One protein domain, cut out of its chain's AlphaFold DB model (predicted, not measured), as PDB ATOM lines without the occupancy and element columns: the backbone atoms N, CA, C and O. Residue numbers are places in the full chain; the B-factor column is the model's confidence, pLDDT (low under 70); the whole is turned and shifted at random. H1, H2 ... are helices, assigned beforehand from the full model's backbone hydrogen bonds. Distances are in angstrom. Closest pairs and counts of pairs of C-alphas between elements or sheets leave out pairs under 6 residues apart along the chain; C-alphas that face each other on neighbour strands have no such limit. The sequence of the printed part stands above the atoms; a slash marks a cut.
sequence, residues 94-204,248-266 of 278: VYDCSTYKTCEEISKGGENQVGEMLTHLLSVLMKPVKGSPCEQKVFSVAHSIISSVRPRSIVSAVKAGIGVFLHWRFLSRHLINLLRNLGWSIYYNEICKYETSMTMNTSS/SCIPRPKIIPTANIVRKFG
ATOM      1  N   VAL A  94     339.257 227.566 388.004       89.50
ATOM      2  CA  VAL A  94     339.850 227.986 386.729       89.50
ATOM      3  C   VAL A  94     340.829 226.919 386.254       89.50
ATOM      4  O   VAL A  94     341.858 226.684 386.877       89.50
ATOM      5  N   TYR A  95     340.520 226.292 385.122       89.31
ATOM      6  CA  TYR A  95     341.374 225.277 384.514       89.31
ATOM      7  C   TYR A  95     342.168 225.853 383.345       89.31
ATOM      8  O   TYR A  95     341.594 226.437 382.422       89.31
ATOM      9  N   ASP A  96     343.476 225.597 383.322       87.94
ATOM     10  CA  ASP A  96     344.269 225.835 382.121       87.94
ATOM     11  C   ASP A  96     343.916 224.802 381.037       87.94
ATOM     12  O   ASP A  96     344.057 223.591 381.214       87.94
ATOM     13  N   CYS A  97     343.427 225.306 379.907       88.88
ATOM     14  CA  CYS A  97     343.096 224.523 378.717       88.88
ATOM     15  C   CYS A  97     344.004 224.846 377.523       88.88
ATOM     16  O   CYS A  97     343.766 224.323 376.428       88.88
ATOM     17  N   SER A  98     344.979 225.737 377.714       88.94
ATOM     18  CA  SER A  98     345.934 226.180 376.697       88.94
ATOM     19  C   SER A  98     347.167 225.285 376.614       88.94
ATOM     20  O   SER A  98     347.885 225.319 375.615       88.94
ATOM     21  N   THR A  99     347.367 224.435 377.620       89.25
ATOM     22  CA  THR A  99     348.504 223.530 377.717       89.25
ATOM     23  C   THR A  99     348.034 222.107 378.011       89.25
ATOM     24  O   THR A  99     346.980 221.873 378.610       89.25
ATOM     25  N   TYR A 100     348.793 221.137 377.520       89.25
ATOM     26  CA  TYR A 100     348.716 219.758 377.954       89.25
ATOM     27  C   TYR A 100     349.681 219.529 379.115       89.25
ATOM     28  O   TYR A 100     350.746 220.142 379.201       89.25
ATOM     29  N   LYS A 101     349.288 218.601 379.983       86.00
ATOM     30  CA  LYS A 101     350.068 218.173 381.139       86.00
ATOM     31  C   LYS A 101     351.198 217.241 380.724       86.00
ATOM     32  O   LYS A 101     351.028 216.451 379.795       86.00
ATOM     33  N   THR A 102     352.338 217.346 381.397       81.19
ATOM     34  CA  THR A 102     353.514 216.516 381.103       81.19
ATOM     35  C   THR A 102     353.293 215.070 381.558       81.19
ATOM     36  O   THR A 102     352.431 214.786 382.392       81.19
ATOM     37  N   CYS A 103     354.096 214.128 381.053       78.44
ATOM     38  CA  CYS A 103     354.033 212.726 381.489       78.44
ATOM     39  C   CYS A 103     354.240 212.561 383.009       78.44
ATOM     40  O   CYS A 103     353.650 211.668 383.621       78.44
ATOM     41  N   GLU A 104     355.037 213.432 383.631       79.75
ATOM     42  CA  GLU A 104     355.255 213.442 385.081       79.75
ATOM     43  C   GLU A 104     353.994 213.871 385.841       79.75
ATOM     44  O   GLU A 104     353.588 213.204 386.795       79.75
ATOM     45  N   GLU A 105     353.329 214.942 385.397       80.25
ATOM     46  CA  GLU A 105     352.062 215.398 385.984       80.25
ATOM     47  C   GLU A 105     350.945 214.359 385.801       80.25
ATOM     48  O   GLU A 105     350.150 214.127 386.715       80.25
ATOM     49  N   ILE A 106     350.908 213.690 384.643       82.62
ATOM     50  CA  ILE A 106     349.989 212.577 384.373       82.62
ATOM     51  C   ILE A 106     350.235 211.427 385.359       82.62
ATOM     52  O   ILE A 106     349.280 210.873 385.903       82.62
ATOM     53  N   SER A 107     351.500 211.100 385.633       79.94
ATOM     54  CA  SER A 107     351.873 210.022 386.563       79.94
ATOM     55  C   SER A 107     351.494 210.333 388.014       79.94
ATOM     56  O   SER A 107     351.144 209.427 388.769       79.94
ATOM     57  N   LYS A 108     351.491 211.618 388.394       83.44
ATOM     58  CA  LYS A 108     350.990 212.105 389.692       83.44
ATOM     59  C   LYS A 108     349.459 212.196 389.764       83.44
ATOM     60  O   LYS A 108     348.915 212.618 390.774       83.44
ATOM     61  N   GLY A 109     348.742 211.812 388.707       80.44
ATOM     62  CA  GLY A 109     347.280 211.785 388.705       80.44
ATOM     63  C   GLY A 109     346.613 213.155 388.586       80.44
ATOM     64  O   GLY A 109     345.407 213.239 388.785       80.44
ATOM     65  N   GLY A 110     347.357 214.213 388.238       82.50
ATOM     66  CA  GLY A 110     346.780 215.540 388.014       82.50
ATOM     67  C   GLY A 110     346.185 216.207 389.259       82.50
ATOM     68  O   GLY A 110     345.252 216.990 389.111       82.50
ATOM     69  N   GLU A 111     346.717 215.924 390.451       83.94
ATOM     70  CA  GLU A 111     346.253 216.443 391.754       83.94
ATOM     71  C   GLU A 111     345.899 217.941 391.738       83.94
ATOM     72  O   GLU A 111     344.816 218.330 392.165       83.94
ATOM     73  N   ASN A 112     346.744 218.770 391.120       85.69
ATOM     74  CA  ASN A 112     346.552 220.224 391.017       85.69
ATOM     75  C   ASN A 112     345.293 220.656 390.232       85.69
ATOM     76  O   ASN A 112     344.999 221.845 390.153       85.69
ATOM     77  N   GLN A 113     344.592 219.728 389.578       88.00
ATOM     78  CA  GLN A 113     343.369 219.985 388.812       88.00
ATOM     79  C   GLN A 113     342.097 219.602 389.585       88.00
ATOM     80  O   GLN A 113     341.007 219.611 389.005       88.00
ATOM     81  N   VAL A 114     342.204 219.208 390.853       90.88
ATOM     82  CA  VAL A 114     341.064 218.793 391.673       90.88
ATOM     83  C   VAL A 114     340.986 219.675 392.915       90.88
ATOM     84  O   VAL A 114     341.991 219.940 393.562       90.88
ATOM     85  N   GLY A 115     339.779 220.153 393.230       91.25
ATOM     86  CA  GLY A 115     339.528 220.957 394.424       91.25
ATOM     87  C   GLY A 115     339.666 220.156 395.722       91.25
ATOM     88  O   GLY A 115     339.520 218.927 395.735       91.25
ATOM     89  N   GLU A 116     339.948 220.853 396.820       91.94
ATOM     90  CA  GLU A 116     340.154 220.243 398.134       91.94
ATOM     91  C   GLU A 116     338.871 219.578 398.648       91.94
ATOM     92  O   GLU A 116     338.931 218.449 399.141       91.94
ATOM     93  N   MET A 117     337.697 220.204 398.475       92.69
ATOM     94  CA  MET A 117     336.452 219.638 399.010       92.69
ATOM     95  C   MET A 117     336.023 218.394 398.235       92.69
ATOM     96  O   MET A 117     335.649 217.391 398.846       92.69
ATOM     97  N   LEU A 118     336.116 218.418 396.900       93.81
ATOM     98  CA  LEU A 118     335.856 217.232 396.081       93.81
ATOM     99  C   LEU A 118     336.815 216.083 396.428       93.81
ATOM    100  O   LEU A 118     336.382 214.932 396.542       93.81
ATOM    101  N   THR A 119     338.099 216.386 396.635       92.88
ATOM    102  CA  THR A 119     339.100 215.391 397.051       92.88
ATOM    103  C   THR A 119     338.758 214.819 398.423       92.88
ATOM    104  O   THR A 119     338.725 213.597 398.592       92.88
ATOM    105  N   HIS A 120     338.415 215.680 399.386       92.81
ATOM    106  CA  HIS A 120     338.025 215.272 400.729       92.81
ATOM    107  C   HIS A 120     336.791 214.363 400.702       92.81
ATOM    108  O   HIS A 120     336.849 213.249 401.228       92.81
ATOM    109  N   LEU A 121     335.713 214.768 400.020       94.06
ATOM    110  CA  LEU A 121     334.496 213.966 399.888       94.06
ATOM    111  C   LEU A 121     334.805 212.571 399.336       94.06
ATOM    112  O   LEU A 121     334.385 211.568 399.912       94.06
ATOM    113  N   LEU A 122     335.526 212.500 398.216       93.56
ATOM    114  CA  LEU A 122     335.829 211.228 397.564       93.56
ATOM    115  C   LEU A 122     336.756 210.361 398.417       93.56
ATOM    116  O   LEU A 122     336.573 209.147 398.455       93.56
ATOM    117  N   SER A 123     337.697 210.958 399.150       91.88
ATOM    118  CA  SER A 123     338.557 210.227 400.085       91.88
ATOM    119  C   SER A 123     337.755 209.570 401.216       91.88
ATOM    120  O   SER A 123     338.032 208.430 401.589       91.88
ATOM    121  N   VAL A 124     336.718 210.247 401.720       91.38
ATOM    122  CA  VAL A 124     335.824 209.718 402.758       91.38
ATOM    123  C   VAL A 124     334.902 208.650 402.172       91.38
ATOM    124  O   VAL A 124     334.766 207.572 402.747       91.38
ATOM    125  N   LEU A 125     334.311 208.918 401.005       90.75
ATOM    126  CA  LEU A 125     333.365 208.024 400.339       90.75
ATOM    127  C   LEU A 125     334.020 206.723 399.855       90.75
ATOM    128  O   LEU A 125     333.416 205.656 399.931       90.75
ATOM    129  N   MET A 126     335.253 206.803 399.351       91.00
ATOM    130  CA  MET A 126     335.996 205.667 398.793       91.00
ATOM    131  C   MET A 126     336.896 204.974 399.820       91.00
ATOM    132  O   MET A 126     337.721 204.137 399.441       91.00
ATOM    133  N   LYS A 127     336.770 205.307 401.111       88.12
ATOM    134  CA  LYS A 127     337.561 204.687 402.173       88.12
ATOM    135  C   LYS A 127     337.212 203.198 402.285       88.12
ATOM    136  O   LYS A 127     336.075 202.864 402.626       88.12
ATOM    137  N   PRO A 128     338.156 202.284 401.994       82.62
ATOM    138  CA  PRO A 128     337.894 200.861 402.135       82.62
ATOM    139  C   PRO A 128     337.725 200.498 403.616       82.62
ATOM    140  O   PRO A 128     338.271 201.155 404.500       82.62
ATOM    141  N   VAL A 129     337.017 199.395 403.891       76.62
ATOM    142  CA  VAL A 129     336.824 198.867 405.260       76.62
ATOM    143  C   VAL A 129     338.169 198.604 405.959       76.62
ATOM    144  O   VAL A 129     338.268 198.694 407.180       76.62
ATOM    145  N   LYS A 130     339.220 198.310 405.183       77.81
ATOM    146  CA  LYS A 130     340.607 198.215 405.644       77.81
ATOM    147  C   LYS A 130     341.519 199.008 404.708       77.81
ATOM    148  O   LYS A 130     341.546 198.728 403.512       77.81
ATOM    149  N   GLY A 131     342.290 199.941 405.267       75.00
ATOM    150  CA  GLY A 131     343.286 200.745 404.549       75.00
ATOM    151  C   GLY A 131     342.827 202.163 404.195       75.00
ATOM    152  O   GLY A 131     341.721 202.587 404.536       75.00
ATOM    153  N   SER A 132     343.703 202.910 403.525       72.81
ATOM    154  CA  SER A 132     343.397 204.217 402.939       72.81
ATOM    155  C   SER A 132     342.920 204.068 401.484       72.81
ATOM    156  O   SER A 132     343.254 203.083 400.817       72.81
ATOM    157  N   PRO A 133     342.118 205.019 400.968       77.31
ATOM    158  CA  PRO A 133     341.819 205.079 399.544       77.31
ATOM    159  C   PRO A 133     343.107 205.235 398.729       77.31
ATOM    160  O   PRO A 133     344.028 205.943 399.126       77.31
ATOM    161  N   CYS A 134     343.151 204.615 397.552       84.75
ATOM    162  CA  CYS A 134     344.201 204.894 396.578       84.75
ATOM    163  C   CYS A 134     343.957 206.281 395.963       84.75
ATOM    164  O   CYS A 134     342.953 206.470 395.272       84.75
ATOM    165  N   GLU A 135     344.871 207.227 396.186       87.00
ATOM    166  CA  GLU A 135     344.764 208.621 395.719       87.00
ATOM    167  C   GLU A 135     344.537 208.715 394.206       87.00
ATOM    168  O   GLU A 135     343.647 209.422 393.745       87.00
ATOM    169  N   GLN A 136     345.236 207.897 393.417       85.81
ATOM    170  CA  GLN A 136     345.051 207.851 391.963       85.81
ATOM    171  C   GLN A 136     343.620 207.463 391.559       85.81
ATOM    172  O   GLN A 136     343.090 207.974 390.571       85.81
ATOM    173  N   LYS A 137     342.961 206.578 392.323       88.50
ATOM    174  CA  LYS A 137     341.551 206.232 392.078       88.50
ATOM    175  C   LYS A 137     340.638 207.403 392.419       88.50
ATOM    176  O   LYS A 137     339.717 207.673 391.651       88.50
ATOM    177  N   VAL A 138     340.915 208.099 393.524       91.94
ATOM    178  CA  VAL A 138     340.188 209.310 393.929       91.94
ATOM    179  C   VAL A 138     340.282 210.372 392.832       91.94
ATOM    180  O   VAL A 138     339.246 210.815 392.337       91.94
ATOM    181  N   PHE A 139     341.488 210.697 392.354       91.81
ATOM    182  CA  PHE A 139     341.677 211.673 391.277       91.81
ATOM    183  C   PHE A 139     341.028 211.240 389.960       91.81
ATOM    184  O   PHE A 139     340.412 212.054 389.274       91.81
ATOM    185  N   SER A 140     341.085 209.953 389.610       90.69
ATOM    186  CA  SER A 140     340.444 209.438 388.394       90.69
ATOM    187  C   SER A 140     338.918 209.615 388.407       90.69
ATOM    188  O   SER A 140     338.318 210.066 387.421       90.69
ATOM    189  N   VAL A 141     338.280 209.351 389.551       93.12
ATOM    190  CA  VAL A 141     336.846 209.610 389.748       93.12
ATOM    191  C   VAL A 141     336.560 211.113 389.765       93.12
ATOM    192  O   VAL A 141     335.627 211.557 389.096       93.12
ATOM    193  N   ALA A 142     337.389 211.913 390.438       94.12
ATOM    194  CA  ALA A 142     337.238 213.365 390.491       94.12
ATOM    195  C   ALA A 142     337.282 214.000 389.095       94.12
ATOM    196  O   ALA A 142     336.376 214.737 388.711       94.12
ATOM    197  N   HIS A 143     338.270 213.639 388.272       93.69
ATOM    198  CA  HIS A 143     338.354 214.073 386.879       93.69
ATOM    199  C   HIS A 143     337.136 213.649 386.054       93.69
ATOM    200  O   HIS A 143     336.716 214.372 385.139       93.69
ATOM    201  N   SER A 144     336.569 212.479 386.352       93.56
ATOM    202  CA  SER A 144     335.341 211.994 385.725       93.56
ATOM    203  C   SER A 144     334.146 212.870 386.078       93.56
ATOM    204  O   SER A 144     333.456 213.317 385.163       93.56
ATOM    205  N   ILE A 145     333.977 213.212 387.358       94.00
ATOM    206  CA  ILE A 145     332.931 214.123 387.845       94.00
ATOM    207  C   ILE A 145     333.104 215.522 387.246       94.00
ATOM    208  O   ILE A 145     332.183 216.017 386.601       94.00
ATOM    209  N   ILE A 146     334.291 216.127 387.364       94.12
ATOM    210  CA  ILE A 146     334.575 217.481 386.857       94.12
ATOM    211  C   ILE A 146     334.252 217.583 385.364       94.12
ATOM    212  O   ILE A 146     333.573 218.511 384.932       94.12
ATOM    213  N   SER A 147     334.690 216.607 384.561       91.56
ATOM    214  CA  SER A 147     334.432 216.627 383.113       91.56
ATOM    215  C   SER A 147     332.956 216.438 382.758       91.56
ATOM    216  O   SER A 147     332.548 216.853 381.675       91.56
ATOM    217  N   SER A 148     332.182 215.775 383.620       90.56
ATOM    218  CA  SER A 148     330.739 215.591 383.440       90.56
ATOM    219  C   SER A 148     329.966 216.851 383.821       90.56
ATOM    220  O   SER A 148     329.046 217.231 383.104       90.56
ATOM    221  N   VAL A 149     330.370 217.531 384.902       92.19
ATOM    222  CA  VAL A 149     329.772 218.804 385.342       92.19
ATOM    223  C   VAL A 149     330.131 219.938 384.375       92.19
ATOM    224  O   VAL A 149     329.275 220.746 384.026       92.19
ATOM    225  N   ARG A 150     331.380 219.985 383.890       90.38
ATOM    226  CA  ARG A 150     331.869 221.008 382.950       90.38
ATOM    227  C   ARG A 150     332.549 220.397 381.727       90.38
ATOM    228  O   ARG A 150     333.782 220.430 381.597       90.38
ATOM    229  N   PRO A 151     331.766 219.885 380.768       86.69
ATOM    230  CA  PRO A 151     332.316 219.338 379.540       86.69
ATOM    231  C   PRO A 151     333.208 220.359 378.829       86.69
ATOM    232  O   PRO A 151     332.850 221.527 378.692       86.69
ATOM    233  N   ARG A 152     334.365 219.905 378.334       83.06
ATOM    234  CA  ARG A 152     335.338 220.705 377.557       83.06
ATOM    235  C   ARG A 152     336.016 221.858 378.312       83.06
ATOM    236  O   ARG A 152     336.819 222.553 377.697       83.06
ATOM    237  N   SER A 153     335.740 222.042 379.604       87.94
ATOM    238  CA  SER A 153     336.340 223.116 380.415       87.94
ATOM    239  C   SER A 153     337.618 222.690 381.137       87.94
ATOM    240  O   SER A 153     338.187 223.488 381.862       87.94
ATOM    241  N   ILE A 154     338.055 221.440 380.965       90.06
ATOM    242  CA  ILE A 154     339.270 220.889 381.567       90.06
ATOM    243  C   ILE A 154     339.983 219.987 380.558       90.06
ATOM    244  O   ILE A 154     339.354 219.180 379.864       90.06
ATOM    245  N   VAL A 155     341.310 220.085 380.511       90.19
ATOM    246  CA  VAL A 155     342.182 219.090 379.878       90.19
ATOM    247  C   VAL A 155     342.695 218.165 380.981       90.19
ATOM    248  O   VAL A 155     343.683 218.457 381.647       90.19
ATOM    249  N   SER A 156     341.959 217.084 381.246       91.38
ATOM    250  CA  SER A 156     342.269 216.162 382.348       91.38
ATOM    251  C   SER A 156     343.550 215.375 382.067       91.38
ATOM    252  O   SER A 156     343.592 214.615 381.096       91.38
ATOM    253  N   ALA A 157     344.544 215.503 382.951       89.56
ATOM    254  CA  ALA A 157     345.792 214.744 382.882       89.56
ATOM    255  C   ALA A 157     345.531 213.230 382.874       89.56
ATOM    256  O   ALA A 157     346.022 212.517 382.002       89.56
ATOM    257  N   VAL A 158     344.682 212.748 383.789       91.25
ATOM    258  CA  VAL A 158     344.368 211.317 383.926       91.25
ATOM    259  C   VAL A 158     343.702 210.762 382.666       91.25
ATOM    260  O   VAL A 158     344.143 209.751 382.122       91.25
ATOM    261  N   LYS A 159     342.666 211.435 382.149       92.19
ATOM    262  CA  LYS A 159     341.950 210.958 380.955       92.19
ATOM    263  C   LYS A 159     342.801 211.052 379.690       92.19
ATOM    264  O   LYS A 159     342.676 210.192 378.818       92.19
ATOM    265  N   ALA A 160     343.639 212.087 379.585       91.44
ATOM    266  CA  ALA A 160     344.593 212.232 378.492       91.44
ATOM    267  C   ALA A 160     345.637 211.114 378.527       91.44
ATOM    268  O   ALA A 160     345.814 210.436 377.520       91.44
ATOM    269  N   GLY A 161     346.234 210.849 379.693       90.44
ATOM    270  CA  GLY A 161     347.195 209.765 379.890       90.44
ATOM    271  C   GLY A 161     346.630 208.397 379.521       90.44
ATOM    272  O   GLY A 161     347.237 207.674 378.735       90.44
ATOM    273  N   ILE A 162     345.425 208.070 380.006       91.62
ATOM    274  CA  ILE A 162     344.728 206.828 379.635       91.62
ATOM    275  C   ILE A 162     344.481 206.781 378.123       91.62
ATOM    276  O   ILE A 162     344.742 205.764 377.489       91.62
ATOM    277  N   GLY A 163     343.997 207.873 377.522       93.12
ATOM    278  CA  GLY A 163     343.746 207.945 376.082       93.12
ATOM    279  C   GLY A 163     344.995 207.695 375.238       93.12
ATOM    280  O   GLY A 163     344.968 206.846 374.348       93.12
ATOM    281  N   VAL A 164     346.090 208.389 375.546       91.75
ATOM    282  CA  VAL A 164     347.384 208.242 374.863       91.75
ATOM    283  C   VAL A 164     347.919 206.824 375.033       91.75
ATOM    284  O   VAL A 164     348.268 206.179 374.049       91.75
ATOM    285  N   PHE A 165     347.895 206.288 376.258       91.56
ATOM    286  CA  PHE A 165     348.330 204.920 376.527       91.56
ATOM    287  C   PHE A 165     347.550 203.894 375.697       91.56
ATOM    288  O   PHE A 165     348.139 203.014 375.071       91.56
ATOM    289  N   LEU A 166     346.221 204.011 375.653       93.75
ATOM    290  CA  LEU A 166     345.376 203.114 374.868       93.75
ATOM    291  C   LEU A 166     345.633 203.247 373.369       93.75
ATOM    292  O   LEU A 166     345.614 202.241 372.658       93.75
ATOM    293  N   HIS A 167     345.874 204.469 372.891       93.81
ATOM    294  CA  HIS A 167     346.213 204.694 371.496       93.81
ATOM    295  C   HIS A 167     347.530 204.014 371.141       93.81
ATOM    296  O   HIS A 167     347.548 203.215 370.211       93.81
ATOM    297  N   TRP A 168     348.587 204.218 371.925       90.06
ATOM    298  CA  TRP A 168     349.885 203.582 371.691       90.06
ATOM    299  C   TRP A 168     349.825 202.062 371.807       90.06
ATOM    300  O   TRP A 168     350.446 201.350 371.023       90.06
ATOM    301  N   ARG A 169     349.063 201.542 372.775       93.06
ATOM    302  CA  ARG A 169     349.039 200.107 373.072       93.06
ATOM    303  C   ARG A 169     348.175 199.292 372.114       93.06
ATOM    304  O   ARG A 169     348.493 198.123 371.878       93.06
ATOM    305  N   PHE A 170     347.065 199.860 371.645       93.19
ATOM    306  CA  PHE A 170     346.041 199.131 370.891       93.19
ATOM    307  C   PHE A 170     345.740 199.722 369.517       93.19
ATOM    308  O   PHE A 170     345.056 199.067 368.735       93.19
ATOM    309  N   LEU A 171     346.175 200.955 369.234       91.00
ATOM    310  CA  LEU A 171     345.920 201.675 367.979       91.00
ATOM    311  C   LEU A 171     344.426 201.703 367.588       91.00
ATOM    312  O   LEU A 171     344.062 201.840 366.422       91.00
ATOM    313  N   SER A 172     343.529 201.577 368.577       91.94
ATOM    314  CA  SER A 172     342.093 201.394 368.361       91.94
ATOM    315  C   SER A 172     341.310 202.654 368.697       91.94
ATOM    316  O   SER A 172     341.017 202.958 369.857       91.94
ATOM    317  N   ARG A 173     340.870 203.357 367.648       94.31
ATOM    318  CA  ARG A 173     339.944 204.492 367.770       94.31
ATOM    319  C   ARG A 173     338.609 204.090 368.404       94.31
ATOM    320  O   ARG A 173     338.008 204.891 369.119       94.31
ATOM    321  N   HIS A 174     338.134 202.868 368.149       94.19
ATOM    322  CA  HIS A 174     336.864 202.386 368.691       94.19
ATOM    323  C   HIS A 174     336.918 202.253 370.219       94.19
ATOM    324  O   HIS A 174     336.051 202.793 370.903       94.19
ATOM    325  N   LEU A 175     337.972 201.621 370.749       94.06
ATOM    326  CA  LEU A 175     338.171 201.449 372.192       94.06
ATOM    327  C   LEU A 175     338.249 202.795 372.924       94.06
ATOM    328  O   LEU A 175     337.591 202.993 373.944       94.06
ATOM    329  N   ILE A 176     339.011 203.737 372.365       95.31
ATOM    330  CA  ILE A 176     339.145 205.095 372.902       95.31
ATOM    331  C   ILE A 176     337.780 205.784 372.971       95.31
ATOM    332  O   ILE A 176     337.411 206.333 374.007       95.31
ATOM    333  N   ASN A 177     337.001 205.729 371.888       93.75
ATOM    334  CA  ASN A 177     335.681 206.351 371.849       93.75
ATOM    335  C   ASN A 177     334.698 205.703 372.836       93.75
ATOM    336  O   ASN A 177     333.908 206.417 373.451       93.75
ATOM    337  N   LEU A 178     334.761 204.380 373.015       94.81
ATOM    338  CA  LEU A 178     333.938 203.661 373.987       94.81
ATOM    339  C   LEU A 178     334.248 204.117 375.420       94.81
ATOM    340  O   LEU A 178     333.342 204.507 376.154       94.81
ATOM    341  N   LEU A 179     335.526 204.165 375.798       93.38
ATOM    342  CA  LEU A 179     335.937 204.602 377.136       93.38
ATOM    343  C   LEU A 179     335.699 206.092 377.372       93.38
ATOM    344  O   LEU A 179     335.332 206.492 378.477       93.38
ATOM    345  N   ARG A 180     335.836 206.919 376.334       92.38
ATOM    346  CA  ARG A 180     335.443 208.329 376.373       92.38
ATOM    347  C   ARG A 180     333.953 208.481 376.681       92.38
ATOM    348  O   ARG A 180     333.605 209.312 377.514       92.38
ATOM    349  N   ASN A 181     333.081 207.684 376.062       90.81
ATOM    350  CA  ASN A 181     331.639 207.737 376.334       90.81
ATOM    351  C   ASN A 181     331.297 207.332 377.777       90.81
ATOM    352  O   ASN A 181     330.331 207.837 378.334       90.81
ATOM    353  N   LEU A 182     332.116 206.476 378.393       91.25
ATOM    354  CA  LEU A 182     332.015 206.115 379.811       91.25
ATOM    355  C   LEU A 182     332.694 207.128 380.753       91.25
ATOM    356  O   LEU A 182     332.645 206.962 381.967       91.25
ATOM    357  N   GLY A 183     333.341 208.162 380.213       89.94
ATOM    358  CA  GLY A 183     334.004 209.211 380.984       89.94
ATOM    359  C   GLY A 183     335.465 208.938 381.355       89.94
ATOM    360  O   GLY A 183     336.066 209.801 381.985       89.94
ATOM    361  N   TRP A 184     336.068 207.826 380.928       90.69
ATOM    362  CA  TRP A 184     337.424 207.404 381.331       90.69
ATOM    363  C   TRP A 184     338.542 207.819 380.367       90.69
ATOM    364  O   TRP A 184     339.718 207.606 380.649       90.69
ATOM    365  N   SER A 185     338.199 208.407 379.224       93.19
ATOM    366  CA  SER A 185     339.172 208.865 378.230       93.19
ATOM    367  C   SER A 185     338.748 210.185 377.587       93.19
ATOM    368  O   SER A 185     337.629 210.668 377.781       93.19
ATOM    369  N   ILE A 186     339.661 210.779 376.824       92.19
ATOM    370  CA  ILE A 186     339.413 211.953 375.989       92.19
ATOM    371  C   ILE A 186     339.070 211.539 374.552       92.19
ATOM    372  O   ILE A 186     339.099 210.369 374.178       92.19
ATOM    373  N   TYR A 187     338.697 212.513 373.728       91.38
ATOM    374  CA  TYR A 187     338.402 212.257 372.325       91.38
ATOM    375  C   TYR A 187     339.659 211.836 371.563       91.38
ATOM    376  O   TYR A 187     340.730 212.406 371.764       91.38
ATOM    377  N   TYR A 188     339.493 210.928 370.602       92.31
ATOM    378  CA  TYR A 188     340.580 210.496 369.724       92.31
ATOM    379  C   TYR A 188     341.320 211.662 369.047       92.31
ATOM    380  O   TYR A 188     342.542 211.693 369.016       92.31
ATOM    381  N   ASN A 189     340.589 212.669 368.562       91.38
ATOM    382  CA  ASN A 189     341.200 213.844 367.937       91.38
ATOM    383  C   ASN A 189     342.046 214.682 368.914       91.38
ATOM    384  O   ASN A 189     343.035 215.273 368.495       91.38
ATOM    385  N   GLU A 190     341.680 214.740 370.195       91.44
ATOM    386  CA  GLU A 190     342.481 215.403 371.228       91.44
ATOM    387  C   GLU A 190     343.734 214.598 371.575       91.44
ATOM    388  O   GLU A 190     344.766 215.202 371.844       91.44
ATOM    389  N   ILE A 191     343.683 213.266 371.490       92.25
ATOM    390  CA  ILE A 191     344.875 212.412 371.620       92.25
ATOM    391  C   ILE A 191     345.838 212.690 370.466       92.25
ATOM    392  O   ILE A 191     347.003 212.976 370.710       92.25
ATOM    393  N   CYS A 192     345.354 212.719 369.220       90.38
ATOM    394  CA  CYS A 192     346.201 213.048 368.070       90.38
ATOM    395  C   CYS A 192     346.826 214.449 368.189       90.38
ATOM    396  O   CYS A 192     347.985 214.647 367.822       90.38
ATOM    397  N   LYS A 193     346.078 215.432 368.714       91.31
ATOM    398  CA  LYS A 193     346.624 216.765 369.014       91.31
ATOM    399  C   LYS A 193     347.716 216.693 370.071       91.31
ATOM    400  O   LYS A 193     348.767 217.286 369.855       91.31
ATOM    401  N   TYR A 194     347.482 215.985 371.175       90.25
ATOM    402  CA  TYR A 194     348.477 215.791 372.227       90.25
ATOM    403  C   TYR A 194     349.762 215.179 371.661       90.25
ATOM    404  O   TYR A 194     350.834 215.741 371.848       90.25
ATOM    405  N   GLU A 195     349.654 214.090 370.899       87.56
ATOM    406  CA  GLU A 195     350.801 213.408 370.289       87.56
ATOM    407  C   GLU A 195     351.563 214.316 369.327       87.56
ATOM    408  O   GLU A 195     352.782 214.422 369.409       87.56
ATOM    409  N   THR A 196     350.846 215.044 368.471       86.88
ATOM    410  CA  THR A 196     351.476 216.003 367.553       86.88
ATOM    411  C   THR A 196     352.182 217.121 368.323       86.88
ATOM    412  O   THR A 196     353.278 217.533 367.952       86.88
ATOM    413  N   SER A 197     351.576 217.600 369.413       86.81
ATOM    414  CA  SER A 197     352.151 218.651 370.262       86.81
ATOM    415  C   SER A 197     353.400 218.156 370.977       86.81
ATOM    416  O   SER A 197     354.395 218.867 371.018       86.81
ATOM    417  N   MET A 198     353.379 216.915 371.463       81.12
ATOM    418  CA  MET A 198     354.548 216.234 372.007       81.12
ATOM    419  C   MET A 198     355.684 216.181 370.984       81.12
ATOM    420  O   MET A 198     356.787 216.608 371.298       81.12
ATOM    421  N   THR A 199     355.419 215.751 369.746       78.50
ATOM    422  CA  THR A 199     356.439 215.698 368.681       78.50
ATOM    423  C   THR A 199     357.012 217.073 368.325       78.50
ATOM    424  O   THR A 199     358.175 217.183 367.950       78.50
ATOM    425  N   MET A 200     356.216 218.138 368.427       77.31
ATOM    426  CA  MET A 200     356.700 219.502 368.185       77.31
ATOM    427  C   MET A 200     357.485 220.079 369.359       77.31
ATOM    428  O   MET A 200     358.373 220.899 369.152       77.31
ATOM    429  N   ASN A 201     357.162 219.655 370.579       72.62
ATOM    430  CA  ASN A 201     357.738 220.186 371.808       72.62
ATOM    431  C   ASN A 201     358.972 219.403 372.295       72.62
ATOM    432  O   ASN A 201     359.588 219.794 373.281       72.62
ATOM    433  N   THR A 202     359.366 218.314 371.618       60.94
ATOM    434  CA  THR A 202     360.550 217.482 371.940       60.94
ATOM    435  C   THR A 202     361.904 218.127 371.624       60.94
ATOM    436  O   THR A 202     362.926 217.444 371.615       60.94
ATOM    437  N   SER A 203     361.950 219.434 371.377       59.75
ATOM    438  CA  SER A 203     363.200 220.194 371.387       59.75
ATOM    439  C   SER A 203     363.668 220.357 372.837       59.75
ATOM    440  O   SER A 203     363.589 221.447 373.398       59.75
ATOM    441  N   SER A 204     364.102 219.271 373.477       62.53
ATOM    442  CA  SER A 204     364.764 219.369 374.773       62.53
ATOM    443  C   SER A 204     366.099 220.069 374.557       62.53
ATOM    444  O   SER A 204     366.980 219.537 373.878       62.53
ATOM    445  N   SER A 248     358.504 222.388 380.810       65.44
ATOM    446  CA  SER A 248     357.501 222.422 381.881       65.44
ATOM    447  C   SER A 248     356.059 222.439 381.361       65.44
ATOM    448  O   SER A 248     355.115 222.306 382.136       65.44
ATOM    449  N   CYS A 249     355.874 222.621 380.053       71.44
ATOM    450  CA  CYS A 249     354.584 222.871 379.436       71.44
ATOM    451  C   CYS A 249     354.569 222.361 377.992       71.44
ATOM    452  O   CYS A 249     355.498 222.623 377.227       71.44
ATOM    453  N   ILE A 250     353.492 221.670 377.606       85.75
ATOM    454  CA  ILE A 250     353.230 221.279 376.217       85.75
ATOM    455  C   ILE A 250     352.110 222.175 375.679       85.75
ATOM    456  O   ILE A 250     350.967 222.028 376.112       85.75
ATOM    457  N   PRO A 251     352.373 223.093 374.737       88.00
ATOM    458  CA  PRO A 251     351.325 223.934 374.170       88.00
ATOM    459  C   PRO A 251     350.222 223.098 373.516       88.00
ATOM    460  O   PRO A 251     350.504 222.166 372.764       88.00
ATOM    461  N   ARG A 252     348.954 223.440 373.769       90.62
ATOM    462  CA  ARG A 252     347.800 222.792 373.139       90.62
ATOM    463  C   ARG A 252     347.357 223.587 371.907       90.62
ATOM    464  O   ARG A 252     346.765 224.661 372.042       90.62
ATOM    465  N   PRO A 253     347.580 223.080 370.686       85.56
ATOM    466  CA  PRO A 253     347.228 223.796 369.477       85.56
ATOM    467  C   PRO A 253     345.713 223.753 369.244       85.56
ATOM    468  O   PRO A 253     345.039 222.740 369.450       85.56
ATOM    469  N   LYS A 254     345.164 224.866 368.746       85.31
ATOM    470  CA  LYS A 254     343.742 224.947 368.364       85.31
ATOM    471  C   LYS A 254     343.420 224.025 367.181       85.31
ATOM    472  O   LYS A 254     342.344 223.432 367.134       85.31
ATOM    473  N   ILE A 255     344.368 223.891 366.254       84.44
ATOM    474  CA  ILE A 255     344.256 223.126 365.009       84.44
ATOM    475  C   ILE A 255     345.403 222.119 364.964       84.44
ATOM    476  O   ILE A 255     346.520 222.463 365.338       84.44
ATOM    477  N   ILE A 256     345.137 220.894 364.501       82.38
ATOM    478  CA  ILE A 256     346.196 219.902 364.278       82.38
ATOM    479  C   ILE A 256     347.111 220.432 363.165       82.38
ATOM    480  O   ILE A 256     346.623 220.677 362.057       82.38
ATOM    481  N   PRO A 257     348.410 220.627 363.431       80.88
ATOM    482  CA  PRO A 257     349.350 221.051 362.410       80.88
ATOM    483  C   PRO A 257     349.397 220.065 361.242       80.88
ATOM    484  O   PRO A 257     349.344 218.850 361.427       80.88
ATOM    485  N   THR A 258     349.516 220.582 360.021       82.12
ATOM    486  CA  THR A 258     349.615 219.733 358.829       82.12
ATOM    487  C   THR A 258     350.962 219.013 358.778       82.12
ATOM    488  O   THR A 258     351.958 219.492 359.324       82.12
ATOM    489  N   ALA A 259     351.026 217.897 358.046       77.81
ATOM    490  CA  ALA A 259     352.267 217.145 357.842       77.81
ATOM    491  C   ALA A 259     353.418 218.028 357.319       77.81
ATOM    492  O   ALA A 259     354.564 217.847 357.715       77.81
ATOM    493  N   ASN A 260     353.113 219.040 356.498       79.38
ATOM    494  CA  ASN A 260     354.099 220.003 355.999       79.38
ATOM    495  C   ASN A 260     354.727 220.854 357.111       79.38
ATOM    496  O   ASN A 260     355.902 221.201 357.022       79.38
ATOM    497  N   ILE A 261     353.954 221.201 358.142       79.50
ATOM    498  CA  ILE A 261     354.443 221.940 359.307       79.50
ATOM    499  C   ILE A 261     355.255 220.996 360.199       79.50
ATOM    500  O   ILE A 261     356.388 221.323 360.531       79.50
ATOM    501  N   VAL A 262     354.728 219.801 360.497       74.88
ATOM    502  CA  VAL A 262     355.422 218.768 361.297       74.88
ATOM    503  C   VAL A 262     356.781 218.411 360.690       74.88
ATOM    504  O   VAL A 262     357.777 218.343 361.406       74.88
ATOM    505  N   ARG A 263     356.856 218.268 359.358       71.94
ATOM    506  CA  ARG A 263     358.088 217.927 358.634       71.94
ATOM    507  C   ARG A 263     359.236 218.891 358.937       71.94
ATOM    508  O   ARG A 263     360.379 218.454 358.988       71.94
ATOM    509  N   LYS A 264     358.955 220.179 359.163       72.75
ATOM    510  CA  LYS A 264     359.990 221.197 359.418       72.75
ATOM    511  C   LYS A 264     360.730 220.998 360.745       72.75
ATOM    512  O   LYS A 264     361.875 221.417 360.840       72.75
ATOM    513  N   PHE A 265     360.124 220.327 361.724       65.75
ATOM    514  CA  PHE A 265     360.725 220.086 363.043       65.75
ATOM    515  C   PHE A 265     361.640 218.846 363.081       65.75
ATOM    516  O   PHE A 265     362.354 218.627 364.055       65.75
ATOM    517  N   GLY A 266     361.639 218.022 362.025       60.62
ATOM    518  CA  GLY A 266     362.392 216.763 361.977       60.62
ATOM    519  C   GLY A 266     363.835 216.875 361.474       60.62
ATOM    520  O   GLY A 266     364.583 215.902 361.587       60.62
TER     521      GLY A 266
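Overview. This is residues 94 to 204 and 248 to 266 of the 278 residues of an uncharacterized protein of Araneus ventricosus (UniProt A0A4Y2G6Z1). The longest helix, H3, meets the first part of H4 nearly at right angles, and H4 is the middle of an elongated assembly of crossed helices. H2 packs on H3 toward one end of the long axis, short H1 packs on the first part of H4, H5 folds back on H4 as a hairpin, H6 packs on H4 nearly at right angles, and H7 lies near H6 at the other end. The printed part has 130 residues, with seven named helices in the order H1 to H7 and no named strand; the class is all helix. The whole is compact by its radius of gyration of the C-alphas, 15.9 A, yet elongated in outline, with spans of 55 by 31 by 25 A.

Along the chain. H3, residues 135 to 149, is 20.9 A long from C-alpha 135 at (344.764, 208.621, 395.719) to C-alpha 149 at (329.772, 218.804, 385.342). Before it come H1, residues 103 to 107, and H2, residues 116 to 125, 14.2 A long. After it come H4, residues 157 to 170, 19.7 A; H5, residues 173 to 181, 12.4 A; and H6, residues 188 to 201, 19.8 A. H7, residues 259 to 264, ends with C-alpha 264 at (359.990, 221.197, 359.418).

Arrangement. H3 touches H2 at a steep tilt of 65 degrees, opposite ways; their closest C-alphas, of Leu 122 and Val 138, are 6.0 A apart. With residues 139 to 143 alone, H3 touches H4, about perpendicular at 80 degrees; the closest C-alphas, of Ser 140 and Val 158, are 6.2 A apart. H4 is the hub, touching four helices. It touches H1 with residues 157 to 161 alone, the closest C-alphas being Ile 106 and Ala 157 at 5.0 A. H4 and H5 form a helical hairpin at a shallow tilt of 27 degrees, opposite ways, with Gly 163 and Ile 176 closest at 6.3 A between C-alphas. H4 and H6 touch, about perpendicular at 85 degrees, with the C-alphas of Val 164 and Ile 191 closest at 5.8 A. H5 and H6 only just touch, with 3 pairs of C-alphas within 8 A, the closest being Arg 173 and Tyr 188 at 6.3 A. H7 is close to H6 but not clearly touching, the closest C-alphas being Met 200 and Val 262 at 7.0 A. Every O i to N i+4 pair is within hydrogen-bond range in H1 to H6; H7 has 1 of 2.

Size, cuts and confidence. The two C-alphas farthest apart, of Val 129 and Asn 260, are 56.3 A apart. Residues 205 to 247 are not printed, and C-alphas 204 and 248 are 10.6 A apart across this cut. Residues 99 to 100 form a short antiparallel pairing with residues 250 to 251. Of the links printed whole, H4 to H5 is tight and the others are short. The mean pLDDT of the printed part is 86.6; residues 202 to 204, 248 and 265 to 266 are under 70.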